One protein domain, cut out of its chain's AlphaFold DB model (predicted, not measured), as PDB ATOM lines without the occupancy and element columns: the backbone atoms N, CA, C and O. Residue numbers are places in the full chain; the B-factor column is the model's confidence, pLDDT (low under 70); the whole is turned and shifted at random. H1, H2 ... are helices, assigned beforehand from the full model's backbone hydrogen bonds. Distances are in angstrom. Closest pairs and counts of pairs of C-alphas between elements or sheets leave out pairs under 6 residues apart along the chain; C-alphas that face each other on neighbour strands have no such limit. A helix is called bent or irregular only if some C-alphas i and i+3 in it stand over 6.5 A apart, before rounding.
ATOM      1  N   ASN A   2     -20.368 -84.070  47.161       60.91
ATOM      2  CA  ASN A   2     -20.391 -82.820  47.955       60.91
ATOM      3  C   ASN A   2     -21.012 -81.580  47.269       60.91
ATOM      4  O   ASN A   2     -21.587 -80.728  47.938       60.91
ATOM      5  N   ALA A   3     -20.931 -81.461  45.938       57.25
ATOM      6  CA  ALA A   3     -21.552 -80.342  45.218       57.25
ATOM      7  C   ALA A   3     -23.088 -80.446  45.159       57.25
ATOM      8  O   ALA A   3     -23.771 -79.428  45.191       57.25
ATOM      9  N   LEU A   4     -23.634 -81.667  45.107       58.41
ATOM     10  CA  LEU A   4     -25.080 -81.895  45.040       58.41
ATOM     11  C   LEU A   4     -25.744 -81.634  46.399       58.41
ATOM     12  O   LEU A   4     -26.805 -81.024  46.453       58.41
ATOM     13  N   GLU A   5     -25.077 -82.018  47.493       69.69
ATOM     14  CA  GLU A   5     -25.517 -81.703  48.860       69.69
ATOM     15  C   GLU A   5     -25.502 -80.196  49.135       69.69
ATOM     16  O   GLU A   5     -26.432 -79.671  49.742       69.69
ATOM     17  N   SER A   6     -24.497 -79.474  48.628       74.25
ATOM     18  CA  SER A   6     -24.441 -78.013  48.754       74.25
ATOM     19  C   SER A   6     -25.575 -77.318  47.992       74.25
ATOM     20  O   SER A   6     -26.168 -76.369  48.506       74.25
ATOM     21  N   VAL A   7     -25.918 -77.800  46.793       72.12
ATOM     22  CA  VAL A   7     -27.049 -77.269  46.014       72.12
ATOM     23  C   VAL A   7     -28.381 -77.589  46.694       72.12
ATOM     24  O   VAL A   7     -29.230 -76.707  46.785       72.12
ATOM     25  N   TYR A   8     -28.546 -78.804  47.224       79.94
ATOM     26  CA  TYR A   8     -29.749 -79.194  47.962       79.94
ATOM     27  C   TYR A   8     -29.947 -78.349  49.228       79.94
ATOM     28  O   TYR A   8     -31.048 -77.859  49.471       79.94
ATOM     29  N   GLY A   9     -28.873 -78.094  49.985       85.06
ATOM     30  CA  GLY A   9     -28.921 -77.231  51.167       85.06
ATOM     31  C   GLY A   9     -29.380 -75.807  50.840       85.06
ATOM     32  O   GLY A   9     -30.270 -75.283  51.502       85.06
ATOM     33  N   ARG A  10     -28.850 -75.216  49.761       78.81
ATOM     34  CA  ARG A  10     -29.255 -73.869  49.320       78.81
ATOM     35  C   ARG A  10     -30.698 -73.819  48.821       78.81
ATOM     36  O   ARG A  10     -31.375 -72.824  49.046       78.81
ATOM     37  N   LEU A  11     -31.174 -74.870  48.149       73.94
ATOM     38  CA  LEU A  11     -32.571 -74.952  47.715       73.94
ATOM     39  C   LEU A  11     -33.527 -75.041  48.908       73.94
ATOM     40  O   LEU A  11     -34.546 -74.359  48.911       73.94
ATOM     41  N   SER A  12     -33.175 -75.831  49.923       84.38
ATOM     42  CA  SER A  12     -33.980 -75.973  51.140       84.38
ATOM     43  C   SER A  12     -34.052 -74.672  51.948       84.38
ATOM     44  O   SER A  12     -35.101 -74.350  52.504       84.38
ATOM     45  N   GLU A  13     -32.968 -73.894  51.977       84.88
ATOM     46  CA  GLU A  13     -32.932 -72.582  52.633       84.88
ATOM     47  C   GLU A  13     -33.842 -71.567  51.920       84.88
ATOM     48  O   GLU A  13     -34.670 -70.921  52.564       84.88
ATOM     49  N   ILE A  14     -33.778 -71.508  50.585       83.56
ATOM     50  CA  ILE A  14     -34.640 -70.639  49.766       83.56
ATOM     51  C   ILE A  14     -36.120 -71.031  49.899       83.56
ATOM     52  O   ILE A  14     -36.986 -70.163  49.995       83.56
ATOM     53  N   GLU A  15     -36.431 -72.328  49.934       85.12
ATOM     54  CA  GLU A  15     -37.798 -72.811  50.163       85.12
ATOM     55  C   GLU A  15     -38.337 -72.347  51.527       85.12
ATOM     56  O   GLU A  15     -39.479 -71.891  51.626       85.12
ATOM     57  N   GLY A  16     -37.495 -72.384  52.565       86.56
ATOM     58  CA  GLY A  16     -37.829 -71.874  53.894       86.56
ATOM     59  C   GLY A  16     -38.122 -70.370  53.913       86.56
ATOM     60  O   GLY A  16     -39.100 -69.944  54.534       86.56
ATOM     61  N   GLU A  17     -37.324 -69.568  53.203       85.62
ATOM     62  CA  GLU A  17     -37.549 -68.120  53.076       85.62
ATOM     63  C   GLU A  17     -38.877 -67.810  52.372       85.62
ATOM     64  O   GLU A  17     -39.676 -67.016  52.876       85.62
ATOM     65  N   ILE A  18     -39.169 -68.503  51.265       82.06
ATOM     66  CA  ILE A  18     -40.413 -68.325  50.502       82.06
ATOM     67  C   ILE A  18     -41.641 -68.659  51.360       82.06
ATOM     68  O   ILE A  18     -42.620 -67.908  51.364       82.06
ATOM     69  N   LEU A  19     -41.599 -69.760  52.118       84.19
ATOM     70  CA  LEU A  19     -42.701 -70.159  53.003       84.19
ATOM     71  C   LEU A  19     -42.910 -69.169  54.160       84.19
ATOM     72  O   LEU A  19     -44.053 -68.915  54.563       84.19
ATOM     73  N   SER A  20     -41.827 -68.581  54.675       85.31
ATOM     74  CA  SER A  20     -41.891 -67.538  55.703       85.31
ATOM     75  C   SER A  20     -42.546 -66.261  55.171       85.31
ATOM     76  O   SER A  20     -43.450 -65.710  55.808       85.31
ATOM     77  N   ASP A  21     -42.164 -65.828  53.968       83.75
ATOM     78  CA  ASP A  21     -42.737 -64.645  53.328       83.75
ATOM     79  C   ASP A  21     -44.212 -64.835  52.958       83.75
ATOM     80  O   ASP A  21     -45.019 -63.932  53.197       83.75
ATOM     81  N   LEU A  22     -44.594 -66.019  52.469       79.75
ATOM     82  CA  LEU A  22     -45.995 -66.385  52.231       79.75
ATOM     83  C   LEU A  22     -46.823 -66.332  53.518       79.75
ATOM     84  O   LEU A  22     -47.893 -65.726  53.527       79.75
ATOM     85  N   SER A  23     -46.304 -66.883  54.620       84.94
ATOM     86  CA  SER A  23     -46.985 -66.840  55.922       84.94
ATOM     87  C   SER A  23     -47.145 -65.407  56.437       84.94
ATOM     88  O   SER A  23     -48.187 -65.041  56.986       84.94
ATOM     89  N   ARG A  24     -46.132 -64.554  56.237       84.06
ATOM     90  CA  ARG A  24     -46.192 -63.133  56.609       84.06
ATOM     91  C   ARG A  24     -47.215 -62.371  55.764       84.06
ATOM     92  O   ARG A  24     -47.932 -61.521  56.296       84.06
ATOM     93  N   LEU A  25     -47.311 -62.685  54.472       78.62
ATOM     94  CA  LEU A  25     -48.299 -62.101  53.567       78.62
ATOM     95  C   LEU A  25     -49.725 -62.533  53.944       78.62
ATOM     96  O   LEU A  25     -50.637 -61.705  53.975       78.62
ATOM     97  N   GLU A  26     -49.920 -63.809  54.283       84.38
ATOM     98  CA  GLU A  26     -51.206 -64.341  54.742       84.38
ATOM     99  C   GLU A  26     -51.651 -63.665  56.045       84.38
ATOM    100  O   GLU A  26     -52.770 -63.165  56.139       84.38
ATOM    101  N   LEU A  27     -50.752 -63.529  57.024       84.12
ATOM    102  CA  LEU A  27     -51.043 -62.798  58.261       84.12
ATOM    103  C   LEU A  27     -51.402 -61.331  57.995       84.12
ATOM    104  O   LEU A  27     -52.392 -60.836  58.535       84.12
ATOM    105  N   SER A  28     -50.644 -60.652  57.129       83.44
ATOM    106  CA  SER A  28     -50.890 -59.251  56.774       83.44
ATOM    107  C   SER A  28     -52.239 -59.064  56.076       83.44
ATOM    108  O   SER A  28     -53.004 -58.169  56.433       83.44
ATOM    109  N   THR A  29     -52.579 -59.932  55.121       78.19
ATOM    110  CA  THR A  29     -53.866 -59.886  54.411       78.19
ATOM    111  C   THR A  29     -55.044 -60.203  55.327       78.19
ATOM    112  O   THR A  29     -56.084 -59.550  55.232       78.19
ATOM    113  N   LEU A  30     -54.883 -61.140  56.262       80.00
ATOM    114  CA  LEU A  30     -55.917 -61.520  57.223       80.00
ATOM    115  C   LEU A  30     -56.145 -60.425  58.278       80.00
ATOM    116  O   LEU A  30     -57.286 -60.165  58.674       80.00
ATOM    117  N   GLU A  31     -55.084 -59.731  58.689       82.69
ATOM    118  CA  GLU A  31     -55.169 -58.534  59.526       82.69
ATOM    119  C   GLU A  31     -55.833 -57.372  58.778       82.69
ATOM    120  O   GLU A  31     -56.738 -56.727  59.316       82.69
ATOM    121  N   HIS A  32     -55.475 -57.168  57.508       78.19
ATOM    122  CA  HIS A  32     -56.101 -56.151  56.674       78.19
ATOM    123  C   HIS A  32     -57.597 -56.432  56.494       78.19
ATOM    124  O   HIS A  32     -58.398 -55.529  56.705       78.19
ATOM    125  N   LEU A  33     -57.996 -57.680  56.223       75.94
ATOM    126  CA  LEU A  33     -59.399 -58.102  56.127       75.94
ATOM    127  C   LEU A  33     -60.168 -57.905  57.437       75.94
ATOM    128  O   LEU A  33     -61.311 -57.450  57.408       75.94
ATOM    129  N   LYS A  34     -59.559 -58.214  58.589       80.00
ATOM    130  CA  LYS A  34     -60.168 -57.952  59.905       80.00
ATOM    131  C   LYS A  34     -60.376 -56.457  60.141       80.00
ATOM    132  O   LYS A  34     -61.435 -56.073  60.639       80.00
ATOM    133  N   ASN A  35     -59.406 -55.626  59.766       76.81
ATOM    134  CA  ASN A  35     -59.525 -54.174  59.861       76.81
ATOM    135  C   ASN A  35     -60.590 -53.632  58.902       76.81
ATOM    136  O   ASN A  35     -61.446 -52.863  59.335       76.81
ATOM    137  N   THR A  36     -60.629 -54.100  57.654       72.56
ATOM    138  CA  THR A  36     -61.652 -53.707  56.677       72.56
ATOM    139  C   THR A  36     -63.043 -54.142  57.133       72.56
ATOM    140  O   THR A  36     -63.982 -53.363  57.040       72.56
ATOM    141  N   ARG A  37     -63.191 -55.341  57.713       73.75
ATOM    142  CA  ARG A  37     -64.462 -55.817  58.281       73.75
ATOM    143  C   ARG A  37     -64.927 -54.955  59.457       73.75
ATOM    144  O   ARG A  37     -66.085 -54.558  59.478       73.75
ATOM    145  N   LYS A  38     -64.028 -54.601  60.385       73.50
ATOM    146  CA  LYS A  38     -64.332 -53.667  61.490       73.50
ATOM    147  C   LYS A  38     -64.688 -52.263  60.997       73.50
ATOM    148  O   LYS A  38     -65.491 -51.583  61.629       73.50
ATOM    149  N   ILE A  59     -50.886 -53.714  41.677       73.75
ATOM    150  CA  ILE A  59     -51.202 -55.128  41.422       73.75
ATOM    151  C   ILE A  59     -50.715 -55.553  40.029       73.75
ATOM    152  O   ILE A  59     -50.099 -56.607  39.896       73.75
ATOM    153  N   GLU A  60     -50.908 -54.724  39.005       76.94
ATOM    154  CA  GLU A  60     -50.411 -54.964  37.645       76.94
ATOM    155  C   GLU A  60     -48.873 -54.970  37.595       76.94
ATOM    156  O   GLU A  60     -48.266 -55.869  37.013       76.94
ATOM    157  N   SER A  61     -48.219 -54.022  38.277       79.50
ATOM    158  CA  SER A  61     -46.758 -53.986  38.416       79.50
ATOM    159  C   SER A  61     -46.213 -55.226  39.132       79.50
ATOM    160  O   SER A  61     -45.193 -55.778  38.717       79.50
ATOM    161  N   PHE A  62     -46.899 -55.701  40.175       78.62
ATOM    162  CA  PHE A  62     -46.548 -56.942  40.863       78.62
ATOM    163  C   PHE A  62     -46.756 -58.173  39.970       78.62
ATOM    164  O   PHE A  62     -45.868 -59.018  39.895       78.62
ATOM    165  N   GLY A  63     -47.869 -58.247  39.232       81.12
ATOM    166  CA  GLY A  63     -48.140 -59.323  38.275       81.12
ATOM    167  C   GLY A  63     -47.086 -59.410  37.169       81.12
ATOM    168  O   GLY A  63     -46.610 -60.499  36.857       81.12
ATOM    169  N   ASN A  64     -46.642 -58.265  36.640       84.50
ATOM    170  CA  ASN A  64     -45.554 -58.210  35.664       84.50
ATOM    171  C   ASN A  64     -44.216 -58.666  36.261       84.50
ATOM    172  O   ASN A  64     -43.505 -59.429  35.616       84.50
ATOM    173  N   LYS A  65     -43.892 -58.279  37.505       84.31
ATOM    174  CA  LYS A  65     -42.694 -58.778  38.205       84.31
ATOM    175  C   LYS A  65     -42.747 -60.287  38.434       84.31
ATOM    176  O   LYS A  65     -41.750 -60.958  38.208       84.31
ATOM    177  N   LEU A  66     -43.898 -60.822  38.844       78.69
ATOM    178  CA  LEU A  66     -44.077 -62.261  39.043       78.69
ATOM    179  C   LEU A  66     -43.911 -63.024  37.725       78.69
ATOM    180  O   LEU A  66     -43.258 -64.062  37.699       78.69
ATOM    181  N   LYS A  67     -44.444 -62.480  36.626       88.06
ATOM    182  CA  LYS A  67     -44.248 -63.031  35.284       88.06
ATOM    183  C   LYS A  67     -42.770 -63.035  34.890       88.06
ATOM    184  O   LYS A  67     -42.277 -64.067  34.460       88.06
ATOM    185  N   THR A  68     -42.049 -61.933  35.105       85.94
ATOM    186  CA  THR A  68     -40.601 -61.873  34.847       85.94
ATOM    187  C   THR A  68     -39.830 -62.899  35.677       85.94
ATOM    188  O   THR A  68     -38.989 -63.602  35.131       85.94
ATOM    189  N   VAL A  69     -40.149 -63.049  36.966       83.19
ATOM    190  CA  VAL A  69     -39.511 -64.053  37.837       83.19
ATOM    191  C   VAL A  69     -39.831 -65.481  37.378       83.19
ATOM    192  O   VAL A  69     -38.953 -66.342  37.401       83.19
ATOM    193  N   ALA A  70     -41.059 -65.745  36.926       80.62
ATOM    194  CA  ALA A  70     -41.437 -67.040  36.365       80.62
ATOM    195  C   ALA A  70     -40.683 -67.337  35.057       80.62
ATOM    196  O   ALA A  70     -40.118 -68.418  34.919       80.62
ATOM    197  N   ASP A  71     -40.587 -66.361  34.148       87.25
ATOM    198  CA  ASP A  71     -39.844 -66.483  32.889       87.25
ATOM    199  C   ASP A  71     -38.331 -66.702  33.143       87.25
ATOM    200  O   ASP A  71     -37.682 -67.520  32.482       87.25
ATOM    201  N   GLU A  72     -37.756 -66.015  34.137       85.69
ATOM    202  CA  GLU A  72     -36.367 -66.207  34.581       85.69
ATOM    203  C   GLU A  72     -36.145 -67.593  35.205       85.69
ATOM    204  O   GLU A  72     -35.139 -68.251  34.909       85.69
ATOM    205  N   SER A  73     -37.091 -68.066  36.020       84.06
ATOM    206  CA  SER A  73     -37.071 -69.406  36.615       84.06
ATOM    207  C   SER A  73     -37.166 -70.500  35.548       84.06
ATOM    208  O   SER A  73     -36.374 -71.443  35.567       84.06
ATOM    209  N   ASP A  74     -38.057 -70.361  34.565       85.56
ATOM    210  CA  ASP A  74     -38.172 -71.292  33.438       85.56
ATOM    211  C   ASP A  74     -36.898 -71.298  32.580       85.56
ATOM    212  O   ASP A  74     -36.428 -72.353  32.138       85.56
ATOM    213  N   CYS A  75     -36.269 -70.135  32.382       84.81
ATOM    214  CA  CYS A  75     -34.969 -70.044  31.720       84.81
ATOM    215  C   CYS A  75     -33.874 -70.794  32.503       84.81
ATOM    216  O   CYS A  75     -33.090 -71.547  31.912       84.81
ATOM    217  N   ALA A  76     -33.821 -70.624  33.827       82.19
ATOM    218  CA  ALA A  76     -32.869 -71.316  34.692       82.19
ATOM    219  C   ALA A  76     -33.103 -72.835  34.702       82.19
ATOM    220  O   ALA A  76     -32.150 -73.604  34.551       82.19
ATOM    221  N   LEU A  77     -34.361 -73.273  34.788       84.56
ATOM    222  CA  LEU A  77     -34.736 -74.685  34.765       84.56
ATOM    223  C   LEU A  77     -34.345 -75.348  33.439       84.56
ATOM    224  O   LEU A  77     -33.782 -76.443  33.434       84.56
ATOM    225  N   ASN A  78     -34.556 -74.663  32.312       85.00
ATOM    226  CA  ASN A  78     -34.135 -75.151  30.999       85.00
ATOM    227  C   ASN A  78     -32.607 -75.292  30.887       85.00
ATOM    228  O   ASN A  78     -32.122 -76.284  30.335       85.00
ATOM    229  N   LYS A  79     -31.834 -74.357  31.458       84.81
ATOM    230  CA  LYS A  79     -30.363 -74.462  31.519       84.81
ATOM    231  C   LYS A  79     -29.906 -75.636  32.386       84.81
ATOM    232  O   LYS A  79     -29.017 -76.376  31.972       84.81
ATOM    233  N   ILE A  80     -30.533 -75.843  33.547       84.31
ATOM    234  CA  ILE A  80     -30.241 -76.984  34.429       84.31
ATOM    235  C   ILE A  80     -30.563 -78.298  33.716       84.31
ATOM    236  O   ILE A  80     -29.730 -79.198  33.691       84.31
ATOM    237  N   LYS A  81     -31.724 -78.392  33.062       86.38
ATOM    238  CA  LYS A  81     -32.122 -79.578  32.292       86.38
ATOM    239  C   LYS A  81     -31.116 -79.902  31.185       86.38
ATOM    240  O   LYS A  81     -30.754 -81.063  31.010       86.38
ATOM    241  N   LYS A  82     -30.615 -78.886  30.471       85.06
ATOM    242  CA  LYS A  82     -29.556 -79.061  29.466       85.06
ATOM    243  C   LYS A  82     -28.258 -79.576  30.096       85.06
ATOM    244  O   LYS A  82     -27.691 -80.543  29.598       85.06
ATOM    245  N   ALA A  83     -27.830 -78.994  31.217       83.06
ATOM    246  CA  ALA A  83     -26.623 -79.417  31.926       83.06
ATOM    247  C   ALA A  83     -26.716 -80.862  32.449       83.06
ATOM    248  O   ALA A  83     -25.763 -81.625  32.304       83.06
ATOM    249  N   VAL A  84     -27.867 -81.263  33.000       86.62
ATOM    250  CA  VAL A  84     -28.117 -82.645  33.444       86.62
ATOM    251  C   VAL A  84     -28.005 -83.615  32.267       86.62
ATOM    252  O   VAL A  84     -27.248 -84.578  32.352       86.62
ATOM    253  N   ASN A  85     -28.648 -83.310  31.134       87.25
ATOM    254  CA  ASN A  85     -28.558 -84.139  29.928       87.25
ATOM    255  C   ASN A  85     -27.112 -84.295  29.430       87.25
ATOM    256  O   ASN A  85     -26.713 -85.381  29.002       87.25
ATOM    257  N   VAL A  86     -26.314 -83.223  29.477       88.00
ATOM    258  CA  VAL A  86     -24.892 -83.253  29.107       88.00
ATOM    259  C   VAL A  86     -24.111 -84.183  30.038       88.00
ATOM    260  O   VAL A  86     -23.380 -85.045  29.554       88.00
ATOM    261  N   VAL A  87     -24.296 -84.070  31.356       86.88
ATOM    262  CA  VAL A  87     -23.606 -84.916  32.348       86.88
ATOM    263  C   VAL A  87     -23.994 -86.389  32.205       86.88
ATOM    264  O   VAL A  87     -23.116 -87.253  32.213       86.88
ATOM    265  N   GLU A  88     -25.280 -86.688  32.024       87.56
ATOM    266  CA  GLU A  88     -25.762 -88.054  31.785       87.56
ATOM    267  C   GLU A  88     -25.148 -88.651  30.514       87.56
ATOM    268  O   GLU A  88     -24.658 -89.782  30.530       87.56
ATOM    269  N   THR A  89     -25.098 -87.864  29.435       88.19
ATOM    270  CA  THR A  89     -24.484 -88.276  28.164       88.19
ATOM    271  C   THR A  89     -22.993 -88.570  28.353       88.19
ATOM    272  O   THR A  89     -22.528 -89.638  27.966       88.19
ATOM    273  N   VAL A  90     -22.240 -87.664  28.988       88.56
ATOM    274  CA  VAL A  90     -20.798 -87.838  29.250       88.56
ATOM    275  C   VAL A  90     -20.532 -89.083  30.098       88.56
ATOM    276  O   VAL A  90     -19.617 -89.845  29.792       88.56
ATOM    277  N   SER A  91     -21.343 -89.319  31.131       88.38
ATOM    278  CA  SER A  91     -21.232 -90.504  31.987       88.38
ATOM    279  C   SER A  91     -21.477 -91.794  31.199       88.38
ATOM    280  O   SER A  91     -20.694 -92.740  31.294       88.38
ATOM    281  N   SER A  92     -22.517 -91.822  30.359       89.50
ATOM    282  CA  SER A  92     -22.806 -92.964  29.484       89.50
ATOM    283  C   SER A  92     -21.654 -93.238  28.513       89.50
ATOM    284  O   SER A  92     -21.226 -94.382  28.385       89.50
ATOM    285  N   LEU A  93     -21.125 -92.194  27.867       88.88
ATOM    286  CA  LEU A  93     -20.011 -92.310  26.924       88.88
ATOM    287  C   LEU A  93     -18.748 -92.831  27.610       88.88
ATOM    288  O   LEU A  93     -18.102 -93.735  27.091       88.88
ATOM    289  N   TYR A  94     -18.416 -92.297  28.787       89.38
ATOM    290  CA  TYR A  94     -17.262 -92.750  29.558       89.38
ATOM    291  C   TYR A  94     -17.395 -94.218  29.972       89.38
ATOM    292  O   TYR A  94     -16.462 -94.995  29.783       89.38
ATOM    293  N   ASN A  95     -18.560 -94.619  30.488       88.75
ATOM    294  CA  ASN A  95     -18.790 -95.991  30.934       88.75
ATOM    295  C   ASN A  95     -18.684 -96.993  29.779       88.75
ATOM    296  O   ASN A  95     -18.029 -98.022  29.936       88.75
ATOM    297  N   SER A  96     -19.285 -96.694  28.624       89.12
ATOM    298  CA  SER A  96     -19.176 -97.560  27.445       89.12
ATOM    299  C   SER A  96     -17.760 -97.570  26.865       89.12
ATOM    300  O   SER A  96     -17.262 -98.638  26.528       89.12
ATOM    301  N   ALA A  97     -17.064 -96.427  26.822       87.12
ATOM    302  CA  ALA A  97     -15.680 -96.362  26.350       87.12
ATOM    303  C   ALA A  97     -14.709 -97.140  27.254       87.12
ATOM    304  O   ALA A  97     -13.874 -97.888  26.752       87.12
ATOM    305  N   SER A  98     -14.836 -96.997  28.576       88.31
ATOM    306  CA  SER A  98     -14.005 -97.717  29.546       88.31
ATOM    307  C   SER A  98     -14.231 -99.224  29.454       88.31
ATOM    308  O   SER A  98     -13.269 -99.978  29.386       88.31
ATOM    309  N   LYS A  99     -15.493 -99.666  29.384       88.44
ATOM    310  CA  LYS A  99     -15.823-101.090  29.231       88.44
ATOM    311  C   LYS A  99     -15.339-101.655  27.903       88.44
ATOM    312  O   LYS A  99     -14.788-102.746  27.884       88.44
ATOM    313  N   ALA A 100     -15.514-100.918  26.803       85.94
ATOM    314  CA  ALA A 100     -14.999-101.335  25.505       85.94
ATOM    315  C   ALA A 100     -13.477-101.532  25.563       85.94
ATOM    316  O   ALA A 100     -12.984-102.566  25.122       85.94
ATOM    317  N   LEU A 101     -12.746-100.587  26.167       86.56
ATOM    318  CA  LEU A 101     -11.295-100.678  26.334       86.56
ATOM    319  C   LEU A 101     -10.889-101.897  27.180       86.56
ATOM    320  O   LEU A 101      -9.974-102.626  26.801       86.56
ATOM    321  N   ASP A 102     -11.598-102.156  28.280       87.19
ATOM    322  CA  ASP A 102     -11.364-103.332  29.123       87.19
ATOM    323  C   ASP A 102     -11.624-104.639  28.360       87.19
ATOM    324  O   ASP A 102     -10.834-105.575  28.459       87.19
ATOM    325  N   TYR A 103     -12.694-104.721  27.566       86.12
ATOM    326  CA  TYR A 103     -13.010-105.922  26.786       86.12
ATOM    327  C   TYR A 103     -12.003-106.191  25.665       86.12
ATOM    328  O   TYR A 103     -11.648-107.350  25.437       86.12
ATOM    329  N   PHE A 104     -11.489-105.144  25.013       81.12
ATOM    330  CA  PHE A 104     -10.418-105.285  24.026       81.12
ATOM    331  C   PHE A 104      -9.097-105.748  24.648       81.12
ATOM    332  O   PHE A 104      -8.406-106.561  24.045       81.12
ATOM    333  N   ASN A 105      -8.764-105.284  25.855       81.12
ATOM    334  CA  ASN A 105      -7.551-105.719  26.559       81.12
ATOM    335  C   ASN A 105      -7.652-107.153  27.107       81.12
ATOM    336  O   ASN A 105      -6.628-107.779  27.368       81.12
ATOM    337  N   ASN A 106      -8.871-107.663  27.298       80.62
ATOM    338  CA  ASN A 106      -9.146-108.994  27.844       80.62
ATOM    339  C   ASN A 106      -9.552-110.024  26.764       80.62
ATOM    340  O   ASN A 106     -10.170-111.033  27.103       80.62
ATOM    341  N   ASP A 107      -9.264-109.770  25.480       73.38
ATOM    342  CA  ASP A 107      -9.552-110.666  24.342       73.38
ATOM    343  C   ASP A 107     -11.026-111.126  24.230       73.38
ATOM    344  O   ASP A 107     -11.326-112.241  23.800       73.38
ATOM    345  N   THR A 108     -11.985-110.256  24.576       77.19
ATOM    346  CA  THR A 108     -13.436-110.527  24.445       77.19
ATOM    347  C   THR A 108     -14.101-109.569  23.441       77.19
ATOM    348  O   THR A 108     -14.930-108.732  23.811       77.19
ATOM    349  N   PRO A 109     -13.763-109.668  22.139       71.69
ATOM    350  CA  PRO A 109     -14.114-108.657  21.139       71.69
ATOM    351  C   PRO A 109     -15.626-108.502  20.923       71.69
ATOM    352  O   PRO A 109     -16.102-107.388  20.728       71.69
ATOM    353  N   GLU A 110     -16.414-109.576  21.027       77.50
ATOM    354  CA  GLU A 110     -17.876-109.515  20.848       77.50
ATOM    355  C   GLU A 110     -18.567-108.626  21.894       77.50
ATOM    356  O   GLU A 110     -19.493-107.875  21.580       77.50
ATOM    357  N   GLN A 111     -18.086-108.655  23.139       81.00
ATOM    358  CA  GLN A 111     -18.608-107.802  24.210       81.00
ATOM    359  C   GLN A 111     -18.152-106.351  24.033       81.00
ATOM    360  O   GLN A 111     -18.926-105.427  24.295       81.00
ATOM    361  N   ALA A 112     -16.939-106.147  23.507       81.44
ATOM    362  CA  ALA A 112     -16.444-104.825  23.146       81.44
ATOM    363  C   ALA A 112     -17.330-104.169  22.072       81.44
ATOM    364  O   ALA A 112     -17.726-103.016  22.234       81.44
ATOM    365  N   PHE A 113     -17.714-104.904  21.023       82.88
ATOM    366  CA  PHE A 113     -18.557-104.372  19.947       82.88
ATOM    367  C   PHE A 113     -19.959-103.959  20.424       82.88
ATOM    368  O   PHE A 113     -20.457-102.917  20.000       82.88
ATOM    369  N   SER A 114     -20.556-104.680  21.380       86.88
ATOM    370  CA  SER A 114     -21.836-104.269  21.982       86.88
ATOM    371  C   SER A 114     -21.730-102.946  22.755       86.88
ATOM    372  O   SER A 114     -22.630-102.105  22.697       86.88
ATOM    373  N   GLU A 115     -20.626-102.716  23.472       87.44
ATOM    374  CA  GLU A 115     -20.395-101.435  24.154       87.44
ATOM    375  C   GLU A 115     -20.062-100.303  23.170       87.44
ATOM    376  O   GLU A 115     -20.460 -99.159  23.399       87.44
ATOM    377  N   ILE A 116     -19.416-100.614  22.041       86.94
ATOM    378  CA  ILE A 116     -19.198 -99.660  20.944       86.94
ATOM    379  C   ILE A 116     -20.532 -99.193  20.345       86.94
ATOM    380  O   ILE A 116     -20.720 -97.994  20.143       86.94
ATOM    381  N   GLU A 117     -21.483-100.096  20.103       87.81
ATOM    382  CA  GLU A 117     -22.816 -99.722  19.604       87.81
ATOM    383  C   GLU A 117     -23.541 -98.776  20.567       87.81
ATOM    384  O   GLU A 117     -24.089 -97.753  20.147       87.81
ATOM    385  N   LYS A 118     -23.481 -99.061  21.875       89.31
ATOM    386  CA  LYS A 118     -24.047 -98.181  22.911       89.31
ATOM    387  C   LYS A 118     -23.387 -96.805  22.905       89.31
ATOM    388  O   LYS A 118     -24.082 -95.797  23.042       89.31
ATOM    389  N   TYR A 119     -22.067 -96.753  22.713       90.31
ATOM    390  CA  TYR A 119     -21.334 -95.497  22.580       90.31
ATOM    391  C   TYR A 119     -21.823 -94.694  21.366       90.31
ATOM    392  O   TYR A 119     -22.177 -93.524  21.511       90.31
ATOM    393  N   ILE A 120     -21.911 -95.323  20.189       87.75
ATOM    394  CA  ILE A 120     -22.371 -94.678  18.948       87.75
ATOM    395  C   ILE A 120     -23.800 -94.146  19.113       87.75
ATOM    396  O   ILE A 120     -24.054 -92.975  18.831       87.75
ATOM    397  N   MET A 121     -24.716 -94.951  19.660       88.06
ATOM    398  CA  MET A 121     -26.095 -94.526  19.924       88.06
ATOM    399  C   MET A 121     -26.173 -93.316  20.865       88.06
ATOM    400  O   MET A 121     -27.004 -92.423  20.672       88.06
ATOM    401  N   ALA A 122     -25.317 -93.264  21.890       87.38
ATOM    402  CA  ALA A 122     -25.259 -92.132  22.807       87.38
ATOM    403  C   ALA A 122     -24.759 -90.854  22.106       87.38
ATOM    404  O   ALA A 122     -25.321 -89.780  22.334       87.38
ATOM    405  N   VAL A 123     -23.766 -90.964  21.213       87.88
ATOM    406  CA  VAL A 123     -23.283 -89.842  20.389       87.88
ATOM    407  C   VAL A 123     -24.365 -89.356  19.421       87.88
ATOM    408  O   VAL A 123     -24.636 -88.156  19.357       87.88
ATOM    409  N   GLU A 124     -25.028 -90.262  18.701       87.06
ATOM    410  CA  GLU A 124     -26.105 -89.925  17.760       87.06
ATOM    411  C   GLU A 124     -27.288 -89.245  18.476       87.06
ATOM    412  O   GLU A 124     -27.779 -88.207  18.024       87.06
ATOM    413  N   SER A 125     -27.683 -89.749  19.650       88.06
ATOM    414  CA  SER A 125     -28.718 -89.140  20.499       88.06
ATOM    415  C   SER A 125     -28.331 -87.733  20.973       88.06
ATOM    416  O   SER A 125     -29.162 -86.822  20.975       88.06
ATOM    417  N   ALA A 126     -27.062 -87.520  21.335       86.00
ATOM    418  CA  ALA A 126     -26.554 -86.210  21.741       86.00
ATOM    419  C   ALA A 126     -26.513 -85.204  20.580       86.00
ATOM    420  O   ALA A 126     -26.839 -84.029  20.771       86.00
ATOM    421  N   ARG A 127     -26.165 -85.664  19.369       87.00
ATOM    422  CA  ARG A 127     -26.227 -84.853  18.142       87.00
ATOM    423  C   ARG A 127     -27.668 -84.465  17.813       87.00
ATOM    424  O   ARG A 127     -27.931 -83.285  17.602       87.00
ATOM    425  N   ALA A 128     -28.608 -85.409  17.863       86.75
ATOM    426  CA  ALA A 128     -30.026 -85.151  17.592       86.75
ATOM    427  C   ALA A 128     -30.659 -84.155  18.583       86.75
ATOM    428  O   ALA A 128     -31.516 -83.359  18.209       86.75
ATOM    429  N   LYS A 129     -30.221 -84.175  19.847       85.06
ATOM    430  CA  LYS A 129     -30.691 -83.265  20.905       85.06
ATOM    431  C   LYS A 129     -29.981 -81.899  20.916       85.06
ATOM    432  O   LYS A 129     -30.375 -81.025  21.684       85.06
ATOM    433  N   GLY A 130     -28.963 -81.696  20.073       84.81
ATOM    434  CA  GLY A 130     -28.298 -80.401  19.881       84.81
ATOM    435  C   GLY A 130     -27.339 -79.973  21.001       84.81
ATOM    436  O   GLY A 130     -26.996 -78.797  21.088       84.81
ATOM    437  N   HIS A 131     -26.898 -80.891  21.869       86.75
ATOM    438  CA  HIS A 131     -25.956 -80.593  22.965       86.75
ATOM    439  C   HIS A 131     -24.577 -81.254  22.796       86.75
ATOM    440  O   HIS A 131     -23.777 -81.274  23.731       86.75
ATOM    441  N   TRP A 132     -24.269 -81.770  21.602       87.56
ATOM    442  CA  TRP A 132     -23.006 -82.459  21.310       87.56
ATOM    443  C   TRP A 132     -21.757 -81.583  21.487       87.56
ATOM    444  O   TRP A 132     -20.760 -82.074  21.998       87.56
ATOM    445  N   GLU A 133     -21.789 -80.297  21.131       84.88
ATOM    446  CA  GLU A 133     -20.617 -79.413  21.275       84.88
ATOM    447  C   GLU A 133     -20.194 -79.226  22.741       84.88
ATOM    448  O   GLU A 133     -19.006 -79.236  23.072       84.88
ATOM    449  N   GLU A 134     -21.175 -79.109  23.641       84.50
ATOM    450  CA  GLU A 134     -20.943 -78.998  25.085       84.50
ATOM    451  C   GLU A 134     -20.385 -80.308  25.654       84.50
ATOM    452  O   GLU A 134     -19.449 -80.286  26.455       84.50
ATOM    453  N   VAL A 135     -20.907 -81.450  25.187       85.81
ATOM    454  CA  VAL A 135     -20.377 -82.783  25.509       85.81
ATOM    455  C   VAL A 135     -18.939 -82.918  25.011       85.81
ATOM    456  O   VAL A 135     -18.076 -83.311  25.789       85.81
ATOM    457  N   LEU A 136     -18.653 -82.529  23.765       84.31
ATOM    458  CA  LEU A 136     -17.337 -82.637  23.131       84.31
ATOM    459  C   LEU A 136     -16.250 -81.900  23.933       84.31
ATOM    460  O   LEU A 136     -15.183 -82.452  24.191       84.31
ATOM    461  N   ASN A 137     -16.540 -80.677  24.386       84.25
ATOM    462  CA  ASN A 137     -15.620 -79.864  25.191       84.25
ATOM    463  C   ASN A 137     -15.347 -80.457  26.587       84.25
ATOM    464  O   ASN A 137     -14.291 -80.222  27.181       84.25
ATOM    465  N   LEU A 138     -16.307 -81.201  27.144       83.38
ATOM    466  CA  LEU A 138     -16.144 -81.879  28.431       83.38
ATOM    467  C   LEU A 138     -15.372 -83.186  28.280       83.38
ATOM    468  O   LEU A 138     -14.461 -83.448  29.063       83.38
ATOM    469  N   ILE A 139     -15.696 -83.981  27.258       84.88
ATOM    470  CA  ILE A 139     -15.028 -85.260  27.025       84.88
ATOM    471  C   ILE A 139     -13.582 -85.090  26.558       84.88
ATOM    472  O   ILE A 139     -12.783 -85.992  26.766       84.88
ATOM    473  N   SER A 140     -13.201 -83.939  26.000       80.69
ATOM    474  CA  SER A 140     -11.812 -83.641  25.630       80.69
ATOM    475  C   SER A 140     -10.910 -83.268  26.817       80.69
ATOM    476  O   SER A 140      -9.739 -82.952  26.613       80.69
ATOM    477  N   LYS A 141     -11.426 -83.242  28.056       80.31
ATOM    478  CA  LYS A 141     -10.696 -82.762  29.243       80.31
ATOM    479  C   LYS A 141     -10.447 -83.867  30.269       80.31
ATOM    480  O   LYS A 141     -11.271 -84.752  30.489       80.31
ATOM    481  N   GLY A 142      -9.310 -83.757  30.958       83.31
ATOM    482  CA  GLY A 142      -8.959 -84.602  32.100       83.31
ATOM    483  C   GLY A 142      -8.871 -86.095  31.764       83.31
ATOM    484  O   GLY A 142      -8.506 -86.481  30.656       83.31
ATOM    485  N   TYR A 143      -9.214 -86.936  32.742       77.06
ATOM    486  CA  TYR A 143      -9.159 -88.397  32.622       77.06
ATOM    487  C   TYR A 143     -10.138 -88.969  31.585       77.06
ATOM    488  O   TYR A 143      -9.824 -89.962  30.936       77.06
ATOM    489  N   ILE A 144     -11.292 -88.325  31.374       81.19
ATOM    490  CA  ILE A 144     -12.267 -88.745  30.354       81.19
ATOM    491  C   ILE A 144     -11.642 -88.632  28.957       81.19
ATOM    492  O   ILE A 144     -11.730 -89.569  28.164       81.19
ATOM    493  N   GLY A 145     -10.928 -87.534  28.694       82.69
ATOM    494  CA  GLY A 145     -10.207 -87.339  27.434       82.69
ATOM    495  C   GLY A 145      -9.100 -88.362  27.205       82.69
ATOM    496  O   GLY A 145      -8.919 -88.812  26.077       82.69
ATOM    497  N   GLN A 146      -8.405 -88.790  28.261       84.81
ATOM    498  CA  GLN A 146      -7.394 -89.846  28.155       84.81
ATOM    499  C   GLN A 146      -8.014 -91.185  27.747       84.81
ATOM    500  O   GLN A 146      -7.526 -91.806  26.809       84.81
ATOM    501  N   VAL A 147      -9.114 -91.602  28.385       84.06
ATOM    502  CA  VAL A 147      -9.807 -92.860  28.043       84.06
ATOM    503  C   VAL A 147     -10.304 -92.842  26.598       84.06
ATOM    504  O   VAL A 147     -10.120 -93.810  25.862       84.06
ATOM    505  N   ILE A 148     -10.873 -91.721  26.159       85.94
ATOM    506  CA  ILE A 148     -11.372 -91.560  24.789       85.94
ATOM    507  C   ILE A 148     -10.224 -91.533  23.776       85.94
ATOM    508  O   ILE A 148     -10.344 -92.129  22.708       85.94
ATOM    509  N   SER A 149      -9.096 -90.904  24.108       85.25
ATOM    510  CA  SER A 149      -7.896 -90.940  23.267       85.25
ATOM    511  C   SER A 149      -7.327 -92.354  23.154       85.25
ATOM    512  O   SER A 149      -6.954 -92.764  22.059       85.25
ATOM    513  N   SER A 150      -7.291 -93.115  24.250       84.88
ATOM    514  CA  SER A 150      -6.855 -94.516  24.240       84.88
ATOM    515  C   SER A 150      -7.777 -95.384  23.386       84.88
ATOM    516  O   SER A 150      -7.294 -96.164  22.568       84.88
ATOM    517  N   LEU A 151      -9.099 -95.201  23.508       86.00
ATOM    518  CA  LEU A 151     -10.075 -95.880  22.656       86.00
ATOM    519  C   LEU A 151      -9.874 -95.510  21.181       86.00
ATOM    520  O   LEU A 151      -9.854 -96.392  20.330       86.00
ATOM    521  N   ARG A 152      -9.655 -94.225  20.871       88.06
ATOM    522  CA  ARG A 152      -9.347 -93.766  19.510       88.06
ATOM    523  C   ARG A 152      -8.109 -94.469  18.957       88.06
ATOM    524  O   ARG A 152      -8.182 -95.025  17.868       88.06
ATOM    525  N   SER A 153      -6.997 -94.489  19.693       85.75
ATOM    526  CA  SER A 153      -5.768 -95.168  19.261       85.75
ATOM    527  C   SER A 153      -5.988 -96.657  19.001       85.75
ATOM    528  O   SER A 153      -5.538 -97.168  17.979       85.75
ATOM    529  N   LEU A 154      -6.728 -97.332  19.880       84.94
ATOM    530  CA  LEU A 154      -7.047 -98.747  19.734       84.94
ATOM    531  C   LEU A 154      -7.907 -99.027  18.489       84.94
ATOM    532  O   LEU A 154      -7.637 -99.974  17.755       84.94
ATOM    533  N   VAL A 155      -8.921 -98.199  18.230       85.19
ATOM    534  CA  VAL A 155      -9.803 -98.327  17.059       85.19
ATOM    535  C   VAL A 155      -9.019 -98.133  15.766       85.19
ATOM    536  O   VAL A 155      -9.154 -98.930  14.841       85.19
ATOM    537  N   ILE A 156      -8.162 -97.110  15.715       85.25
ATOM    538  CA  ILE A 156      -7.309 -96.829  14.556       85.25
ATOM    539  C   ILE A 156      -6.331 -97.978  14.299       85.25
ATOM    540  O   ILE A 156      -6.153 -98.360  13.143       85.25
ATOM    541  N   GLU A 157      -5.742 -98.558  15.347       84.12
ATOM    542  CA  GLU A 157      -4.855 -99.718  15.218       84.12
ATOM    543  C   GLU A 157      -5.617-100.981  14.794       84.12
ATOM    544  O   GLU A 157      -5.166-101.716  13.919       84.12
ATOM    545  N   SER A 158      -6.824-101.191  15.320       82.88
ATOM    546  CA  SER A 158      -7.692-102.306  14.917       82.88
ATOM    547  C   SER A 158      -8.094-102.205  13.443       82.88
ATOM    548  O   SER A 158      -8.077-103.198  12.722       82.88
ATOM    549  N   LEU A 159      -8.390-100.999  12.947       81.94
ATOM    550  CA  LEU A 159      -8.677-100.781  11.525       81.94
ATOM    551  C   LEU A 159      -7.475-101.113  10.621       81.94
ATOM    552  O   LEU A 159      -7.678-101.543   9.487       81.94
ATOM    553  N   ARG A 160      -6.233-100.985  11.110       80.31
ATOM    554  CA  ARG A 160      -5.021-101.349  10.346       80.31
ATOM    555  C   ARG A 160      -4.804-102.855  10.236       80.31
ATOM    556  O   ARG A 160      -4.177-103.300   9.277       80.31
ATOM    557  N   THR A 161      -5.305-103.645  11.184       77.62
ATOM    558  CA  THR A 161      -5.033-105.091  11.272       77.62
ATOM    559  C   THR A 161      -6.052-105.977  10.543       77.62
ATOM    560  O   THR A 161      -5.974-107.199  10.647       77.62
ATOM    561  N   ASN A 162      -6.931-105.392   9.716       66.56
ATOM    562  CA  ASN A 162      -7.915-106.087   8.869       66.56
ATOM    563  C   ASN A 162      -8.955-106.901   9.651       66.56
ATOM    564  O   ASN A 162      -8.988-108.134   9.605       66.56
ATOM    565  N   VAL A 163      -9.840-106.196  10.352       62.75
ATOM    566  CA  VAL A 163     -11.015-106.808  10.984       62.75
ATOM    567  C   VAL A 163     -12.054-107.177   9.914       62.75
ATOM    568  O   VAL A 163     -12.076-106.594   8.829       62.75
ATOM    569  N   SER A 164     -12.920-108.158  10.196       67.69
ATOM    570  CA  SER A 164     -14.021-108.554   9.304       67.69
ATOM    571  C   SER A 164     -14.839-107.347   8.819       67.69
ATOM    572  O   SER A 164     -14.909-106.321   9.492       67.69
ATOM    573  N   ASN A 165     -15.483-107.476   7.653       67.12
ATOM    574  CA  ASN A 165     -16.203-106.370   7.009       67.12
ATOM    575  C   ASN A 165     -17.204-105.692   7.969       67.12
ATOM    576  O   ASN A 165     -17.183-104.472   8.122       67.12
ATOM    577  N   ASP A 166     -17.983-106.480   8.709       72.81
ATOM    578  CA  ASP A 166     -18.990-105.962   9.641       72.81
ATOM    579  C   ASP A 166     -18.372-105.205  10.824       72.81
ATOM    580  O   ASP A 166     -18.809-104.104  11.164       72.81
ATOM    581  N   HIS A 167     -17.287-105.728  11.400       79.56
ATOM    582  CA  HIS A 167     -16.566-105.040  12.469       79.56
ATOM    583  C   HIS A 167     -15.819-103.803  11.954       79.56
ATOM    584  O   HIS A 167     -15.735-102.806  12.665       79.56
ATOM    585  N   SER A 168     -15.317-103.822  10.714       79.38
ATOM    586  CA  SER A 168     -14.654-102.668  10.098       79.38
ATOM    587  C   SER A 168     -15.612-101.484   9.939       79.38
ATOM    588  O   SER A 168     -15.237-100.355  10.242       79.38
ATOM    589  N   LYS A 169     -16.875-101.736   9.566       84.12
ATOM    590  CA  LYS A 169     -17.913-100.698   9.488       84.12
ATOM    591  C   LYS A 169     -18.205-100.106  10.860       84.12
ATOM    592  O   LYS A 169     -18.207 -98.888  11.021       84.12
ATOM    593  N   LEU A 170     -18.398-100.963  11.865       84.00
ATOM    594  CA  LEU A 170     -18.685-100.524  13.229       84.00
ATOM    595  C   LEU A 170     -17.530 -99.699  13.823       84.00
ATOM    596  O   LEU A 170     -17.763 -98.646  14.418       84.00
ATOM    597  N   LEU A 171     -16.286-100.133  13.613       83.38
ATOM    598  CA  LEU A 171     -15.090 -99.401  14.036       83.38
ATOM    599  C   LEU A 171     -14.949 -98.057  13.312       83.38
ATOM    600  O   LEU A 171     -14.572 -97.069  13.938       83.38
ATOM    601  N   THR A 172     -15.313 -97.979  12.034       84.19
ATOM    602  CA  THR A 172     -15.299 -96.718  11.280       84.19
ATOM    603  C   THR A 172     -16.386 -95.756  11.749       84.19
ATOM    604  O   THR A 172     -16.103 -94.575  11.949       84.19
ATOM    605  N   ARG A 173     -17.595 -96.243  12.061       84.19
ATOM    606  CA  ARG A 173     -18.639 -95.428  12.717       84.19
ATOM    607  C   ARG A 173     -18.199 -94.907  14.080       84.19
ATOM    608  O   ARG A 173     -18.487 -93.758  14.431       84.19
ATOM    609  N   LEU A 174     -17.476 -95.723  14.844       85.50
ATOM    610  CA  LEU A 174     -16.885 -95.282  16.100       85.50
ATOM    611  C   LEU A 174     -15.806 -94.218  15.863       85.50
ATOM    612  O   LEU A 174     -15.819 -93.193  16.538       85.50
ATOM    613  N   ALA A 175     -14.923 -94.400  14.881       84.94
ATOM    614  CA  ALA A 175     -13.913 -93.404  14.534       84.94
ATOM    615  C   ALA A 175     -14.549 -92.058  14.135       84.94
ATOM    616  O   ALA A 175     -14.120 -91.010  14.617       84.94
ATOM    617  N   LEU A 176     -15.638 -92.070  13.360       85.75
ATOM    618  CA  LEU A 176     -16.433 -90.874  13.045       85.75
ATOM    619  C   LEU A 176     -17.070 -90.237  14.288       85.75
ATOM    620  O   LEU A 176     -17.123 -89.012  14.419       85.75
ATOM    621  N   SER A 177     -17.540 -91.059  15.227       84.50
ATOM    622  CA  SER A 177     -18.090 -90.596  16.508       84.50
ATOM    623  C   SER A 177     -17.019 -89.945  17.394       84.50
ATOM    624  O   SER A 177     -17.320 -89.033  18.161       84.50
ATOM    625  N   LEU A 178     -15.763 -90.368  17.235       83.62
ATOM    626  CA  LEU A 178     -14.576 -89.843  17.912       83.62
ATOM    627  C   LEU A 178     -13.905 -88.671  17.166       83.62
ATOM    628  O   LEU A 178     -12.822 -88.247  17.570       83.62
ATOM    629  N   ASN A 179     -14.517 -88.141  16.095       83.88
ATOM    630  CA  ASN A 179     -13.939 -87.121  15.205       83.88
ATOM    631  C   ASN A 179     -12.567 -87.523  14.616       83.88
ATOM    632  O   ASN A 179     -11.675 -86.689  14.471       83.88
TER     633      ASN A 179
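This is residues 2 to 38 and 59 to 179 of the 530 residues of the protein "Component of oligomeric Golgi complex 4" of Theileria parva (UniProt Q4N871). Two helical hairpins, H2 with H3 and H5 with H6, pack on each other in a compact head, and the first part of the long helix H2, residues 59 to 81, sticks out of it as a straight arm. The short helix H4 joins the two hairpins and packs on H2, while H1, a second long helix, touches no other helix and stands free. The printed part has 158 residues with six named helices, H1 to H6 in order along the chain, and no named strand, so the class is all helix. The whole is extended, with a radius of gyration of the C-alphas of 26.0 A and spans of 93 by 30 by 23 A; H1 and the arm of H2 make the length.

H1 holds residues 2 to 38 and begins at C-alpha 2, at (-20.391, -82.820, 47.955); it is 54.4 A from first to last C-alpha. After the cut comes H2, residues 59 to 105, the longest helix by residues, 68.5 A from C-alpha 59 at (-51.202, -55.128, 41.422) to C-alpha 105 at (-7.551, -105.719, 26.559). H3 holds residues 109 to 128 and is 28.6 A long. H4 holds residues 132 to 139 and is 10.2 A long. H5 holds residues 142 to 160 and is 27.7 A long. H6 holds residues 165 to 177, is 18.5 A long and ends at C-alpha 177, at (-18.090, -90.596, 16.508). No helix is bent or irregular.

H1 is apart from H2, H3, H4, H5 and H6. H2 is the hub and touches three helices. With residues 89 to 104 alone it touches H3, the closest C-alphas being those of Ala 100 and Ala 112, 4.5 A apart. The two are a helical hairpin, at a shallow tilt of 21 degrees, opposite ways. With residues 86 to 90 alone H2 touches H4, at a steep tilt of 57 degrees, the same way; the closest C-alphas are those of Val 86 and Val 135, 5.8 A apart. With residues 94 to 101 alone H2 touches residues 144 to 151 of H5, at a steep tilt of 46 degrees, the same way; the C-alphas of Leu 101 and Leu 151 come closest, at 6.2 A. H5 touches H6 with its residues 152 to 159 alone, the closest C-alphas being those of Val 155 and Leu 171, 6.2 A apart. They too are a helical hairpin, opposite ways at a shallow tilt of 32 degrees, only just short of steep. H6 also touches H3, at a steep tilt of 40 degrees, the same way; the C-alphas of Ile 120 and Leu 174 come closest, at 6.2 A. H2 and H6 are apart, and so are H3 and H5. In H1, H2, H3, H4, H5 and H6 every O i to N i+4 pair is within hydrogen-bond range.

The two C-alphas farthest apart are those of Lys 38 and Asn 162, at 93.3 A. Residues 2 to 38 and 59 to 81 stand free; without them the body has 98 residues and spans 39 by 25 by 20 A, with a radius of gyration of 13.0 A. Residues 39 to 58 are not printed, and C-alphas 38 and 59 are 24.0 A apart across this cut. The links printed whole, from H2 to H3, H3 to H4, H4 to H5 and H5 to H6, are tight. The mean pLDDT of the printed part is 82.5; the model's confidence is low, under 70, at residues 2 to 5 and 162 to 165.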